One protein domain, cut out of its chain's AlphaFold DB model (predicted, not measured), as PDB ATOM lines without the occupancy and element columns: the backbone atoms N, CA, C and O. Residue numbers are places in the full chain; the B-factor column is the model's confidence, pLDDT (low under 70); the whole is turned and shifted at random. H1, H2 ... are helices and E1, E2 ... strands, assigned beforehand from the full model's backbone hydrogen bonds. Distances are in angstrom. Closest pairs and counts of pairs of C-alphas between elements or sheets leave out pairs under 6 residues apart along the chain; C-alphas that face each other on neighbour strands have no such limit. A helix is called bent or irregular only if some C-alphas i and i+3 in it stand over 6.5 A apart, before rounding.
ATOM      1  N   ASP A  13      32.504  11.795  10.329       74.00
ATOM      2  CA  ASP A  13      32.104  12.779   9.314       74.00
ATOM      3  C   ASP A  13      33.328  13.107   8.448       74.00
ATOM      4  O   ASP A  13      34.257  13.777   8.917       74.00
ATOM      5  N   GLU A  14      33.340  12.626   7.203       65.88
ATOM      6  CA  GLU A  14      34.480  12.744   6.286       65.88
ATOM      7  C   GLU A  14      34.835  14.201   5.964       65.88
ATOM      8  O   GLU A  14      36.011  14.538   5.831       65.88
ATOM      9  N   ARG A  15      33.843  15.104   5.908       69.62
ATOM     10  CA  ARG A  15      34.052  16.476   5.414       69.62
ATOM     11  C   ARG A  15      34.841  17.356   6.383       69.62
ATOM     12  O   ARG A  15      35.577  18.244   5.960       69.62
ATOM     13  N   HIS A  16      34.667  17.138   7.684       69.06
ATOM     14  CA  HIS A  16      35.260  17.984   8.727       69.06
ATOM     15  C   HIS A  16      35.992  17.188   9.815       69.06
ATOM     16  O   HIS A  16      36.438  17.771  10.806       69.06
ATOM     17  N   GLY A  17      36.113  15.867   9.658       82.44
ATOM     18  CA  GLY A  17      36.782  14.990  10.616       82.44
ATOM     19  C   GLY A  17      36.141  15.043  12.001       82.44
ATOM     20  O   GLY A  17      36.848  15.173  13.001       82.44
ATOM     21  N   ARG A  18      34.805  15.013  12.082       89.12
ATOM     22  CA  ARG A  18      34.042  15.126  13.342       89.12
ATOM     23  C   ARG A  18      33.398  13.795  13.720       89.12
ATOM     24  O   ARG A  18      33.163  12.952  12.868       89.12
ATOM     25  N   CYS A  19      33.096  13.604  15.003       90.88
ATOM     26  CA  CYS A  19      32.168  12.552  15.421       90.88
ATOM     27  C   CYS A  19      30.716  13.015  15.242       90.88
ATOM     28  O   CYS A  19      30.448  14.222  15.258       90.88
ATOM     29  N   GLU A  20      29.784  12.064  15.168       89.44
ATOM     30  CA  GLU A  20      28.344  12.321  15.034       89.44
ATOM     31  C   GLU A  20      27.817  13.325  16.073       89.44
ATOM     32  O   GLU A  20      27.106  14.266  15.729       89.44
ATOM     33  N   GLN A  21      28.230  13.202  17.339       90.62
ATOM     34  CA  GLN A  21      27.806  14.118  18.403       90.62
ATOM     35  C   GLN A  21      28.239  15.568  18.136       90.62
ATOM     36  O   GLN A  21      27.458  16.501  18.319       90.62
ATOM     37  N   CYS A  22      29.482  15.777  17.692       92.75
ATOM     38  CA  CYS A  22      29.979  17.113  17.360       92.75
ATOM     39  C   CYS A  22      29.327  17.656  16.085       92.75
ATOM     40  O   CYS A  22      29.069  18.856  16.013       92.75
ATOM     41  N   ALA A  23      29.022  16.789  15.115       90.94
ATOM     42  CA  ALA A  23      28.284  17.166  13.917       90.94
ATOM     43  C   ALA A  23      26.852  17.621  14.255       90.94
ATOM     44  O   ALA A  23      26.474  18.726  13.871       90.94
ATOM     45  N   LYS A  24      26.101  16.847  15.056       90.81
ATOM     46  CA  LYS A  24      24.750  17.209  15.538       90.81
ATOM     47  C   LYS A  24      24.744  18.505  16.352       90.81
ATOM     48  O   LYS A  24      23.837  19.317  16.211       90.81
ATOM     49  N   ALA A  25      25.779  18.735  17.160       91.31
ATOM     50  CA  ALA A  25      25.949  19.978  17.914       91.31
ATOM     51  C   ALA A  25      26.379  21.180  17.045       91.31
ATOM     52  O   ALA A  25      26.492  22.295  17.552       91.31
ATOM     53  N   GLY A  26      26.651  20.975  15.751       92.31
ATOM     54  CA  GLY A  26      27.135  22.021  14.853       92.31
ATOM     55  C   GLY A  26      28.543  22.512  15.193       92.31
ATOM     56  O   GLY A  26      28.896  23.632  14.830       92.31
ATOM     57  N   ARG A  27      29.352  21.714  15.904       94.62
ATOM     58  CA  ARG A  27      30.719  22.098  16.264       94.62
ATOM     59  C   ARG A  27      31.678  21.932  15.098       94.62
ATOM     60  O   ARG A  27      31.580  20.955  14.358       94.62
ATOM     61  N   VAL A  28      32.628  22.845  14.950       93.19
ATOM     62  CA  VAL A  28      33.667  22.831  13.913       93.19
ATOM     63  C   VAL A  28      34.991  23.279  14.529       93.19
ATOM     64  O   VAL A  28      35.009  24.107  15.437       93.19
ATOM     65  N   ALA A  29      36.095  22.708  14.052       94.50
ATOM     66  CA  ALA A  29      37.447  23.114  14.414       94.50
ATOM     67  C   ALA A  29      38.135  23.690  13.173       94.50
ATOM     68  O   ALA A  29      38.564  22.917  12.317       94.50
ATOM     69  N   TYR A  30      38.223  25.017  13.071       95.19
ATOM     70  CA  TYR A  30      38.901  25.690  11.962       95.19
ATOM     71  C   TYR A  30      40.389  25.805  12.255       95.19
ATOM     72  O   TYR A  30      40.772  26.430  13.243       95.19
ATOM     73  N   ARG A  31      41.228  25.226  11.402       95.81
ATOM     74  CA  ARG A  31      42.683  25.296  11.534       95.81
ATOM     75  C   ARG A  31      43.249  26.479  10.763       95.81
ATOM     76  O   ARG A  31      42.922  26.689   9.596       95.81
ATOM     77  N   LEU A  32      44.120  27.230  11.423       96.81
ATOM     78  CA  LEU A  32      44.835  28.372  10.872       96.81
ATOM     79  C   LEU A  32      46.329  28.205  11.171       96.81
ATOM     80  O   LEU A  32      46.705  27.642  12.201       96.81
ATOM     81  N   ARG A  33      47.180  28.690  10.268       97.25
ATOM     82  CA  ARG A  33      48.637  28.669  10.417       97.25
ATOM     83  C   ARG A  33      49.155  30.078  10.630       97.25
ATOM     84  O   ARG A  33      48.863  30.985   9.843       97.25
ATOM     85  N   LEU A  34      49.934  30.242  11.688       96.56
ATOM     86  CA  LEU A  34      50.635  31.469  12.004       96.56
ATOM     87  C   LEU A  34      52.017  31.471  11.348       96.56
ATOM     88  O   LEU A  34      52.623  30.434  11.091       96.56
ATOM     89  N   GLY A  35      52.515  32.665  11.083       94.12
ATOM     90  CA  GLY A  35      53.898  32.913  10.707       94.12
ATOM     91  C   GLY A  35      54.314  34.306  11.166       94.12
ATOM     92  O   GLY A  35      53.486  35.022  11.735       94.12
ATOM     93  N   PRO A  36      55.559  34.721  10.900       92.75
ATOM     94  CA  PRO A  36      56.054  36.022  11.332       92.75
ATOM     95  C   PRO A  36      55.166  37.180  10.854       92.75
ATOM     96  O   PRO A  36      54.721  37.217   9.694       92.75
ATOM     97  N   GLY A  37      54.899  38.132  11.750       89.00
ATOM     98  CA  GLY A  37      54.208  39.381  11.438       89.00
ATOM     99  C   GLY A  37      54.953  40.230  10.399       89.00
ATOM    100  O   GLY A  37      56.121  39.989  10.083       89.00
ATOM    101  N   ARG A  38      54.279  41.240   9.825       81.38
ATOM    102  CA  ARG A  38      54.971  42.220   8.964       81.38
ATOM    103  C   ARG A  38      56.029  42.942   9.807       81.38
ATOM    104  O   ARG A  38      55.703  43.457  10.868       81.38
ATOM    105  N   GLY A  39      57.276  42.958   9.339       81.06
ATOM    106  CA  GLY A  39      58.407  43.520  10.090       81.06
ATOM    107  C   GLY A  39      59.033  42.575  11.123       81.06
ATOM    108  O   GLY A  39      59.900  43.006  11.871       81.06
ATOM    109  N   GLY A  40      58.625  41.300  11.174       77.00
ATOM    110  CA  GLY A  40      59.259  40.273  12.015       77.00
ATOM    111  C   GLY A  40      58.826  40.264  13.484       77.00
ATOM    112  O   GLY A  40      59.248  39.386  14.228       77.00
ATOM    113  N   VAL A  41      57.965  41.195  13.899       83.00
ATOM    114  CA  VAL A  41      57.434  41.262  15.267       83.00
ATOM    115  C   VAL A  41      56.109  40.502  15.356       83.00
ATOM    116  O   VAL A  41      55.196  40.737  14.561       83.00
ATOM    117  N   GLY A  42      56.004  39.609  16.343       89.44
ATOM    118  CA  GLY A  42      54.797  38.837  16.637       89.44
ATOM    119  C   GLY A  42      54.380  37.874  15.521       89.44
ATOM    120  O   GLY A  42      55.144  37.555  14.605       89.44
ATOM    121  N   TYR A  43      53.129  37.419  15.593       95.00
ATOM    122  CA  TYR A  43      52.547  36.479  14.639       95.00
ATOM    123  C   TYR A  43      51.466  37.126  13.772       95.00
ATOM    124  O   TYR A  43      50.759  38.046  14.176       95.00
ATOM    125  N   ALA A  44      51.296  36.588  12.570       94.88
ATOM    126  CA  ALA A  44      50.172  36.864  11.689       94.88
ATOM    127  C   ALA A  44      49.628  35.550  11.126       94.88
ATOM    128  O   ALA A  44      50.390  34.620  10.861       94.88
ATOM    129  N   VAL A  45      48.317  35.485  10.893       95.31
ATOM    130  CA  VAL A  45      47.711  34.346  10.190       95.31
ATOM    131  C   VAL A  45      48.105  34.406   8.714       95.31
ATOM    132  O   VAL A  45      47.857  35.412   8.049       95.31
ATOM    133  N   LYS A  46      48.732  33.338   8.212       94.00
ATOM    134  CA  LYS A  46      49.252  33.230   6.834       94.00
ATOM    135  C   LYS A  46      48.458  32.279   5.951       94.00
ATOM    136  O   LYS A  46      48.584  32.325   4.735       94.00
ATOM    137  N   ALA A  47      47.700  31.377   6.559       94.62
ATOM    138  CA  ALA A  47      46.866  30.418   5.859       94.62
ATOM    139  C   ALA A  47      45.821  29.848   6.814       94.62
ATOM    140  O   ALA A  47      45.975  29.913   8.037       94.62
ATOM    141  N   GLY A  48      44.796  29.211   6.260       93.62
ATOM    142  CA  GLY A  48      43.881  28.408   7.049       93.62
ATOM    143  C   GLY A  48      42.567  28.093   6.355       93.62
ATOM    144  O   GLY A  48      42.307  28.529   5.235       93.62
ATOM    145  N   GLU A  49      41.740  27.328   7.055       93.00
ATOM    146  CA  GLU A  49      40.466  26.795   6.559       93.00
ATOM    147  C   GLU A  49      39.345  27.841   6.507       93.00
ATOM    148  O   GLU A  49      38.312  27.611   5.880       93.00
ATOM    149  N   LEU A  50      39.523  28.985   7.172       91.25
ATOM    150  CA  LEU A  50      38.523  30.043   7.255       91.25
ATOM    151  C   LEU A  50      39.105  31.369   6.773       91.25
ATOM    152  O   LEU A  50      39.757  32.042   7.555       91.25
ATOM    153  N   ALA A  51      38.847  31.752   5.521       90.38
ATOM    154  CA  ALA A  51      39.348  32.999   4.931       90.38
ATOM    155  C   ALA A  51      39.091  34.239   5.821       90.38
ATOM    156  O   ALA A  51      38.058  34.282   6.502       90.38
ATOM    157  N   PRO A  52      39.945  35.282   5.775       91.81
ATOM    158  CA  PRO A  52      39.836  36.425   6.684       91.81
ATOM    159  C   PRO A  52      38.466  37.110   6.658       91.81
ATOM    160  O   PRO A  52      37.902  37.385   7.713       91.81
ATOM    161  N   ARG A  53      37.852  37.276   5.478       93.81
ATOM    162  CA  ARG A  53      36.482  37.807   5.355       93.81
ATOM    163  C   ARG A  53      35.447  37.002   6.155       93.81
ATOM    164  O   ARG A  53      34.556  37.587   6.765       93.81
ATOM    165  N   LEU A  54      35.549  35.670   6.161       92.50
ATOM    166  CA  LEU A  54      34.641  34.802   6.924       92.50
ATOM    167  C   LEU A  54      34.968  34.812   8.419       92.50
ATOM    168  O   LEU A  54      34.050  34.801   9.238       92.50
ATOM    169  N   LEU A  55      36.256  34.867   8.770       94.25
ATOM    170  CA  LEU A  55      36.710  35.044  10.148       94.25
ATOM    171  C   LEU A  55      36.147  36.347  10.733       94.25
ATOM    172  O   LEU A  55      35.549  36.329  11.809       94.25
ATOM    173  N   ARG A  56      36.233  37.443   9.971       94.62
ATOM    174  CA  ARG A  56      35.625  38.733  10.292       94.62
ATOM    175  C   ARG A  56      34.118  38.626  10.471       94.62
ATOM    176  O   ARG A  56      33.591  39.015  11.508       94.62
ATOM    177  N   GLN A  57      33.427  38.089   9.466       93.75
ATOM    178  CA  GLN A  57      31.966  38.027   9.446       93.75
ATOM    179  C   GLN A  57      31.392  37.226  10.621       93.75
ATOM    180  O   GLN A  57      30.338  37.583  11.135       93.75
ATOM    181  N   ARG A  58      32.055  36.138  11.028       94.00
ATOM    182  CA  ARG A  58      31.507  35.193  12.015       94.00
ATOM    183  C   ARG A  58      32.050  35.388  13.426       94.00
ATOM    184  O   ARG A  58      31.336  35.140  14.393       94.00
ATOM    185  N   PHE A  59      33.309  35.802  13.561       95.62
ATOM    186  CA  PHE A  59      34.028  35.680  14.831       95.62
ATOM    187  C   PHE A  59      34.692  36.966  15.324       95.62
ATOM    188  O   PHE A  59      35.212  36.939  16.436       95.62
ATOM    189  N   ARG A  60      34.646  38.086  14.583       95.88
ATOM    190  CA  ARG A  60      35.301  39.354  14.980       95.88
ATOM    191  C   ARG A  60      34.992  39.763  16.422       95.88
ATOM    192  O   ARG A  60      35.894  39.815  17.251       95.88
ATOM    193  N   GLU A  61      33.716  39.971  16.740       95.88
ATOM    194  CA  GLU A  61      33.288  40.445  18.068       95.88
ATOM    195  C   GLU A  61      33.617  39.450  19.189       95.88
ATOM    196  O   GLU A  61      33.855  39.826  20.333       95.88
ATOM    197  N   GLN A  62      33.625  38.155  18.873       96.00
ATOM    198  CA  GLN A  62      33.912  37.106  19.847       96.00
ATOM    199  C   GLN A  62      35.407  36.979  20.114       96.00
ATOM    200  O   GLN A  62      35.792  36.721  21.248       96.00
ATOM    201  N   LEU A  63      36.247  37.184  19.096       95.94
ATOM    202  CA  LEU A  63      37.700  37.220  19.241       95.94
ATOM    203  C   LEU A  63      38.161  38.474  19.975       95.94
ATOM    204  O   LEU A  63      39.070  38.390  20.799       95.94
ATOM    205  N   GLU A  64      37.511  39.609  19.725       95.25
ATOM    206  CA  GLU A  64      37.709  40.843  20.488       95.25
ATOM    207  C   GLU A  64      37.436  40.611  21.982       95.25
ATOM    208  O   GLU A  64      38.282  40.905  22.824       95.25
ATOM    209  N   LYS A  65      36.301  39.979  22.305       94.81
ATOM    210  CA  LYS A  65      35.870  39.684  23.685       94.81
ATOM    211  C   LYS A  65      36.514  38.436  24.297       94.81
ATOM    212  O   LYS A  65      36.263  38.133  25.462       94.81
ATOM    213  N   TYR A  66      37.309  37.681  23.540       94.19
ATOM    214  CA  TYR A  66      37.900  36.438  24.024       94.19
ATOM    215  C   TYR A  66      38.935  36.733  25.115       94.19
ATOM    216  O   TYR A  66      40.010  37.258  24.832       94.19
ATOM    217  N   SER A  67      38.614  36.369  26.354       91.19
ATOM    218  CA  SER A  67      39.488  36.485  27.532       91.19
ATOM    219  C   SER A  67      39.941  35.128  28.083       91.19
ATOM    220  O   SER A  67      40.609  35.065  29.111       91.19
ATOM    221  N   GLY A  68      39.572  34.031  27.413       89.81
ATOM    222  CA  GLY A  68      39.958  32.680  27.815       89.81
ATOM    223  C   GLY A  68      41.436  32.387  27.552       89.81
ATOM    224  O   GLY A  68      42.066  32.989  26.686       89.81
ATOM    225  N   GLN A  69      41.988  31.400  28.253       92.19
ATOM    226  CA  GLN A  69      43.328  30.894  27.963       92.19
ATOM    227  C   GLN A  69      43.252  29.833  26.852       92.19
ATOM    228  O   GLN A  69      42.509  28.858  27.001       92.19
ATOM    229  N   PRO A  70      43.975  29.987  25.726       95.44
ATOM    230  CA  PRO A  70      44.027  28.947  24.705       95.44
ATOM    231  C   PRO A  70      44.609  27.642  25.257       95.44
ATOM    232  O   PRO A  70      45.607  27.641  25.978       95.44
ATOM    233  N   ALA A  71      44.006  26.512  24.895       96.12
ATOM    234  CA  ALA A  71      44.487  25.203  25.317       96.12
ATOM    235  C   ALA A  71      45.641  24.731  24.423       96.12
ATOM    236  O   ALA A  71      45.476  24.580  23.212       96.12
ATOM    237  N   VAL A  72      46.788  24.414  25.019       96.12
ATOM    238  CA  VAL A  72      47.911  23.811  24.289       96.12
ATOM    239  C   VAL A  72      47.564  22.372  23.914       96.12
ATOM    240  O   VAL A  72      47.116  21.594  24.765       96.12
ATOM    241  N   ARG A  73      47.740  22.001  22.642       94.94
ATOM    242  CA  ARG A  73      47.428  20.652  22.156       94.94
ATOM    243  C   ARG A  73      48.562  20.057  21.317       94.94
ATOM    244  O   ARG A  73      48.961  20.669  20.332       94.94
ATOM    245  N   PRO A  74      49.035  18.839  21.648       88.94
ATOM    246  CA  PRO A  74      50.197  18.236  20.992       88.94
ATOM    247  C   PRO A  74      49.909  17.707  19.579       88.94
ATOM    248  O   PRO A  74      50.840  17.420  18.842       88.94
ATOM    249  N   HIS A  75      48.638  17.558  19.184       90.81
ATOM    250  CA  HIS A  75      48.269  17.105  17.834       90.81
ATOM    251  C   HIS A  75      48.347  18.210  16.771       90.81
ATOM    252  O   HIS A  75      48.082  17.948  15.597       90.81
ATOM    253  N   LEU A  76      48.618  19.449  17.183       94.88
ATOM    254  CA  LEU A  76      48.780  20.588  16.288       94.88
ATOM    255  C   LEU A  76      50.216  20.659  15.782       94.88
ATOM    256  O   LEU A  76      51.155  20.452  16.548       94.88
ATOM    257  N   GLY A  77      50.368  20.946  14.488       93.69
ATOM    258  CA  GLY A  77      51.674  21.206  13.893       93.69
ATOM    259  C   GLY A  77      52.238  22.553  14.346       93.69
ATOM    260  O   GLY A  77      51.531  23.356  14.950       93.69
ATOM    261  N   LEU A  78      53.505  22.815  14.025       94.88
ATOM    262  CA  LEU A  78      54.175  24.069  14.386       94.88
ATOM    263  C   LEU A  78      53.371  25.291  13.937       94.88
ATOM    264  O   LEU A  78      52.898  25.351  12.797       94.88
ATOM    265  N   HIS A  79      53.254  26.266  14.838       96.38
ATOM    266  CA  HIS A  79      52.576  27.536  14.596       96.38
ATOM    267  C   HIS A  79      51.090  27.385  14.209       96.38
ATOM    268  O   HIS A  79      50.496  28.296  13.629       96.38
ATOM    269  N   GLU A  80      50.461  26.242  14.494       97.62
ATOM    270  CA  GLU A  80      49.042  26.035  14.211       97.62
ATOM    271  C   GLU A  80      48.160  26.475  15.378       97.62
ATOM    272  O   GLU A  80      48.478  26.298  16.557       97.62
ATOM    273  N   VAL A  81      46.995  27.008  15.024       97.62
ATOM    274  CA  VAL A  81      45.925  27.331  15.962       97.62
ATOM    275  C   VAL A  81      44.603  26.762  15.455       97.62
ATOM    276  O   VAL A  81      44.336  26.749  14.251       97.62
ATOM    277  N   GLU A  82      43.766  26.272  16.366       96.88
ATOM    278  CA  GLU A  82      42.402  25.836  16.060       96.88
ATOM    279  C   GLU A  82      41.381  26.744  16.740       96.88
ATOM    280  O   GLU A  82      41.397  26.926  17.959       96.88
ATOM    281  N   LEU A  83      40.449  27.251  15.939       96.62
ATOM    282  CA  LEU A  83      39.250  27.941  16.386       96.62
ATOM    283  C   LEU A  83      38.136  26.907  16.571       96.62
ATOM    284  O   LEU A  83      37.656  26.335  15.588       96.62
ATOM    285  N   ILE A  84      37.732  26.639  17.812       95.81
ATOM    286  CA  ILE A  84      36.636  25.708  18.093       95.81
ATOM    287  C   ILE A  84      35.349  26.504  18.223       95.81
ATOM    288  O   ILE A  84      35.179  27.271  19.169       95.81
ATOM    289  N   ALA A  85      34.442  26.300  17.276       95.19
ATOM    290  CA  ALA A  85      33.147  26.958  17.248       95.19
ATOM    291  C   ALA A  85      32.011  25.939  17.359       95.19
ATOM    292  O   ALA A  85      32.147  24.805  16.907       95.19
ATOM    293  N   ALA A  86      30.882  26.361  17.919       94.50
ATOM    294  CA  ALA A  86      29.593  25.687  17.857       94.50
ATOM    295  C   ALA A  86      28.617  26.597  17.109       94.50
ATOM    296  O   ALA A  86      28.242  27.653  17.622       94.50
ATOM    297  N   LYS A  87      28.218  26.202  15.894       88.38
ATOM    298  CA  LYS A  87      27.518  27.081  14.945       88.38
ATOM    299  C   LYS A  87      28.344  28.361  14.740       88.38
ATOM    300  O   LYS A  87      29.499  28.269  14.329       88.38
ATOM    301  N   ASP A  88      27.796  29.513  15.106       84.69
ATOM    302  CA  ASP A  88      28.458  30.811  14.991       84.69
ATOM    303  C   ASP A  88      29.095  31.282  16.304       84.69
ATOM    304  O   ASP A  88      29.545  32.416  16.383       84.69
ATOM    305  N   ARG A  89      29.157  30.442  17.346       93.06
ATOM    306  CA  ARG A  89      29.738  30.805  18.647       93.06
ATOM    307  C   ARG A  89      31.130  30.209  18.840       93.06
ATOM    308  O   ARG A  89      31.288  28.997  18.764       93.06
ATOM    309  N   LEU A  90      32.113  31.038  19.173       95.44
ATOM    310  CA  LEU A  90      33.440  30.631  19.624       95.44
ATOM    311  C   LEU A  90      33.342  29.983  21.015       95.44
ATOM    312  O   LEU A  90      32.908  30.618  21.975       95.44
ATOM    313  N   GLU A  91      33.743  28.718  21.128       94.56
ATOM    314  CA  GLU A  91      33.816  28.006  22.408       94.56
ATOM    315  C   GLU A  91      35.204  28.137  23.036       94.56
ATOM    316  O   GLU A  91      35.327  28.402  24.229       94.56
ATOM    317  N   THR A  92      36.261  27.918  22.252       95.81
ATOM    318  CA  THR A  92      37.640  27.940  22.751       95.81
ATOM    319  C   THR A  92      38.650  28.044  21.609       95.81
ATOM    320  O   THR A  92      38.321  27.815  20.441       95.81
ATOM    321  N   LEU A  93      39.895  28.350  21.961       97.50
ATOM    322  CA  LEU A  93      41.047  28.306  21.070       97.50
ATOM    323  C   LEU A  93      42.002  27.201  21.508       97.50
ATOM    324  O   LEU A  93      42.178  26.944  22.702       97.50
ATOM    325  N   ARG A  94      42.652  26.566  20.539       97.81
ATOM    326  CA  ARG A  94      43.787  25.673  20.788       97.81
ATOM    327  C   ARG A  94      44.999  26.162  20.038       97.81
ATOM    328  O   ARG A  94      44.860  26.686  18.938       97.81
ATOM    329  N   ILE A  95      46.163  25.954  20.626       98.00
ATOM    330  CA  ILE A  95      47.440  26.368  20.052       98.00
ATOM    331  C   ILE A  95      48.430  25.210  20.079       98.00
ATOM    332  O   ILE A  95      48.354  24.328  20.944       98.00
ATOM    333  N   ALA A  96      49.332  25.210  19.108       97.50
ATOM    334  CA  ALA A  96      50.447  24.288  19.050       97.50
ATOM    335  C   ALA A  96      51.399  24.454  20.242       97.50
ATOM    336  O   ALA A  96      51.409  25.483  20.922       97.50
ATOM    337  N   GLY A  97      52.175  23.404  20.521       96.75
ATOM    338  CA  GLY A  97      53.063  23.349  21.686       96.75
ATOM    339  C   GLY A  97      54.109  24.461  21.709       96.75
ATOM    340  O   GLY A  97      54.361  25.045  22.758       96.75
ATOM    341  N   ASP A  98      54.654  24.793  20.544       95.94
ATOM    342  CA  ASP A  98      55.648  25.845  20.332       95.94
ATOM    343  C   ASP A  98      55.106  27.263  20.573       95.94
ATOM    344  O   ASP A  98      55.881  28.189  20.783       95.94
ATOM    345  N   LEU A  99      53.784  27.439  20.605       96.00
ATOM    346  CA  LEU A  99      53.140  28.721  20.889       96.00
ATOM    347  C   LEU A  99      52.755  28.894  22.364       96.00
ATOM    348  O   LEU A  99      52.152  29.910  22.704       96.00
ATOM    349  N   LYS A 100      53.052  27.929  23.246       95.62
ATOM    350  CA  LYS A 100      52.617  27.952  24.656       95.62
ATOM    351  C   LYS A 100      52.957  29.274  25.354       95.62
ATOM    352  O   LYS A 100      52.085  29.855  25.996       95.62
ATOM    353  N   ASP A 101      54.188  29.744  25.184       95.12
ATOM    354  CA  ASP A 101      54.682  30.977  25.810       95.12
ATOM    355  C   ASP A 101      54.342  32.236  24.983       95.12
ATOM    356  O   ASP A 101      54.542  33.360  25.431       95.12
ATOM    357  N   HIS A 102      53.729  32.046  23.809       94.50
ATOM    358  CA  HIS A 102      53.268  33.079  22.874       94.50
ATOM    359  C   HIS A 102      51.741  33.065  22.693       94.50
ATOM    360  O   HIS A 102      51.207  33.521  21.679       94.50
ATOM    361  N   ALA A 103      51.002  32.532  23.672       95.00
ATOM    362  CA  ALA A 103      49.554  32.376  23.568       95.00
ATOM    363  C   ALA A 103      48.836  33.717  23.332       95.00
ATOM    364  O   ALA A 103      47.887  33.780  22.550       95.00
ATOM    365  N   ALA A 104      49.306  34.796  23.968       94.38
ATOM    366  CA  ALA A 104      48.763  36.139  23.770       94.38
ATOM    367  C   ALA A 104      48.983  36.641  22.332       94.38
ATOM    368  O   ALA A 104      48.046  37.148  21.714       94.38
ATOM    369  N   ASP A 105      50.176  36.422  21.773       94.88
ATOM    370  CA  ASP A 105      50.511  36.812  20.400       94.88
ATOM    371  C   ASP A 105      49.691  36.022  19.375       94.88
ATOM    372  O   ASP A 105      49.227  36.574  18.377       94.88
ATOM    373  N   ALA A 106      49.444  34.736  19.640       95.50
ATOM    374  CA  ALA A 106      48.587  33.901  18.806       95.50
ATOM    375  C   ALA A 106      47.135  34.415  18.779       95.50
ATOM    376  O   ALA A 106      46.521  34.496  17.713       95.50
ATOM    377  N   VAL A 107      46.585  34.816  19.932       96.44
ATOM    378  CA  VAL A 107      45.245  35.425  20.004       96.44
ATOM    379  C   VAL A 107      45.225  36.793  19.316       96.44
ATOM    380  O   VAL A 107      44.287  37.090  18.575       96.44
ATOM    381  N   ALA A 108      46.263  37.612  19.502       95.44
ATOM    382  CA  ALA A 108      46.393  38.903  18.828       95.44
ATOM    383  C   ALA A 108      46.434  38.745  17.298       95.44
ATOM    384  O   ALA A 108      45.745  39.479  16.589       95.44
ATOM    385  N   ALA A 109      47.146  37.736  16.789       95.50
ATOM    386  CA  ALA A 109      47.187  37.412  15.365       95.50
ATOM    387  C   ALA A 109      45.798  37.054  14.810       95.50
ATOM    388  O   ALA A 109      45.446  37.480  13.708       95.50
ATOM    389  N   LEU A 110      44.989  36.308  15.571       95.94
ATOM    390  CA  LEU A 110      43.613  35.971  15.191       95.94
ATOM    391  C   LEU A 110      42.702  37.199  15.161       95.94
ATOM    392  O   LEU A 110      41.922  37.349  14.222       95.94
ATOM    393  N   ARG A 111      42.821  38.092  16.151       95.69
ATOM    394  CA  ARG A 111      42.085  39.367  16.176       95.69
ATOM    395  C   ARG A 111      42.452  40.231  14.974       95.69
ATOM    396  O   ARG A 111      41.570  40.655  14.238       95.69
ATOM    397  N   ALA A 112      43.747  40.403  14.713       94.44
ATOM    398  CA  ALA A 112      44.227  41.151  13.556       94.44
ATOM    399  C   ALA A 112      43.739  40.538  12.231       94.44
ATOM    400  O   ALA A 112      43.333  41.258  11.320       94.44
ATOM    401  N   ALA A 113      43.721  39.206  12.125       94.19
ATOM    402  CA  ALA A 113      43.189  38.524  10.952       94.19
ATOM    403  C   ALA A 113      41.677  38.737  10.779       94.19
ATOM    404  O   ALA A 113      41.217  38.868   9.646       94.19
ATOM    405  N   ALA A 114      40.915  38.810  11.873       94.88
ATOM    406  CA  ALA A 114      39.478  39.076  11.851       94.88
ATOM    407  C   ALA A 114      39.124  40.529  11.480       94.88
ATOM    408  O   ALA A 114      37.967  40.801  11.175       94.88
ATOM    409  N   GLU A 115      40.086  41.453  11.453       93.75
ATOM    410  CA  GLU A 115      39.866  42.825  10.966       93.75
ATOM    411  C   GLU A 115      40.128  42.987   9.466       93.75
ATOM    412  O   GLU A 115      39.757  43.995   8.859       93.75
ATOM    413  N   ARG A 116      40.727  41.982   8.821       90.56
ATOM    414  CA  ARG A 116      41.012  42.042   7.388       90.56
ATOM    415  C   ARG A 116      39.722  42.071   6.567       90.56
ATOM    416  O   ARG A 116      38.771  41.326   6.800       90.56
TER     417      ARG A 116
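Overview. This is residues 13 to 116 of the 121 residues of an uncharacterized protein of Chloroflexi bacterium (UniProt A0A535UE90). A strongly twisted sheet of four strands curls round one kinked helix, H3, and a second helix, H2, packs against the last part of H3 on the same face of the sheet. The small helix H1 lies beyond the beginning of E1, at one end of the long axis, and the loop of the hairpin E1 and E2 lies at the other. The printed part has 104 residues, with three named helices and four named strands in the order H1 E1 E2 H2 E3 E4 H3. The sheet's order is E2 - E1 - E3 - E4, all antiparallel, and the class is mixed, helices and strands. The whole is compact, with a radius of gyration of the C-alphas of 13.2 A and spans of 43 by 29 by 24 A.

Along the chain. Find C-alpha 20 at (28.344, 12.321, 15.034), where H1 begins; it runs to residue 24. E1, residues 27 to 36, is the longest strand and covers 29.3 A, reaching C-alpha 36 at (56.054, 36.022, 11.332). E2, residues 43 to 48, covers 14.1 A, and H2, residues 52 to 64, covers 14.6 A. Next come E3, residues 80 to 86, over 19.8 A, and E4, residues 89 to 95, over 18.3 A. H3, residues 97 to 114, covers 23.0 A and ends at C-alpha 114 at (39.478, 39.076, 11.851). H2 and H3 are irregular: C-alphas 58 and 61 are 8.2 A apart, and C-alphas 101 and 104 are 8.1 A apart. H3 has a kink of 82 degrees near residue 104.

Arrangement. Look first between E1 and E3, at 153 degrees, where N 30 and O 83 are 2.9 A apart, within hydrogen-bond range. In the hairpin E1 and E2, N 44 and O 35 are 2.8 A apart; in the hairpin E3 and E4, N 82 and O 94 are 2.8 A apart. H2 and H3 are on the same face of this sheet, in two layers, helices over one face. The sheet curls round H3, and the closest C-alphas of E2 and H3, those of Ala 44 and Ala 109, are 4.8 A apart. H3 touches H2 with residues 107 to 114 alone; their closest C-alphas, those of Arg 56 and Ala 114, are 4.2 A apart. Their lines stand at a steep tilt of 69 degrees, only just short of about perpendicular, and they run opposite ways. E2, H2 and E3 form a split strand-helix-strand unit, two strands running the same way with E1 between them, and its crossover is left-handed. H1 is only just not on the sheet, with 4 pairs of C-alphas within 10 A. Every O i to N i+4 pair is within hydrogen-bond range in H1, against 7 of 9 in H2 and 10 of 14 in H3.

Size, cuts and confidence. The C-alphas farthest apart, those of Glu 20 and Gly 39, are 43.6 A apart. The printed part has no cut. The link from H2 to E3, residues 65 to 79, is long, and its residues 71 to 72 pair, parallel, with residues 94 to 95 of E4. Mean pLDDT of the printed part is 92.5, and residues 14 to 16 are under 70.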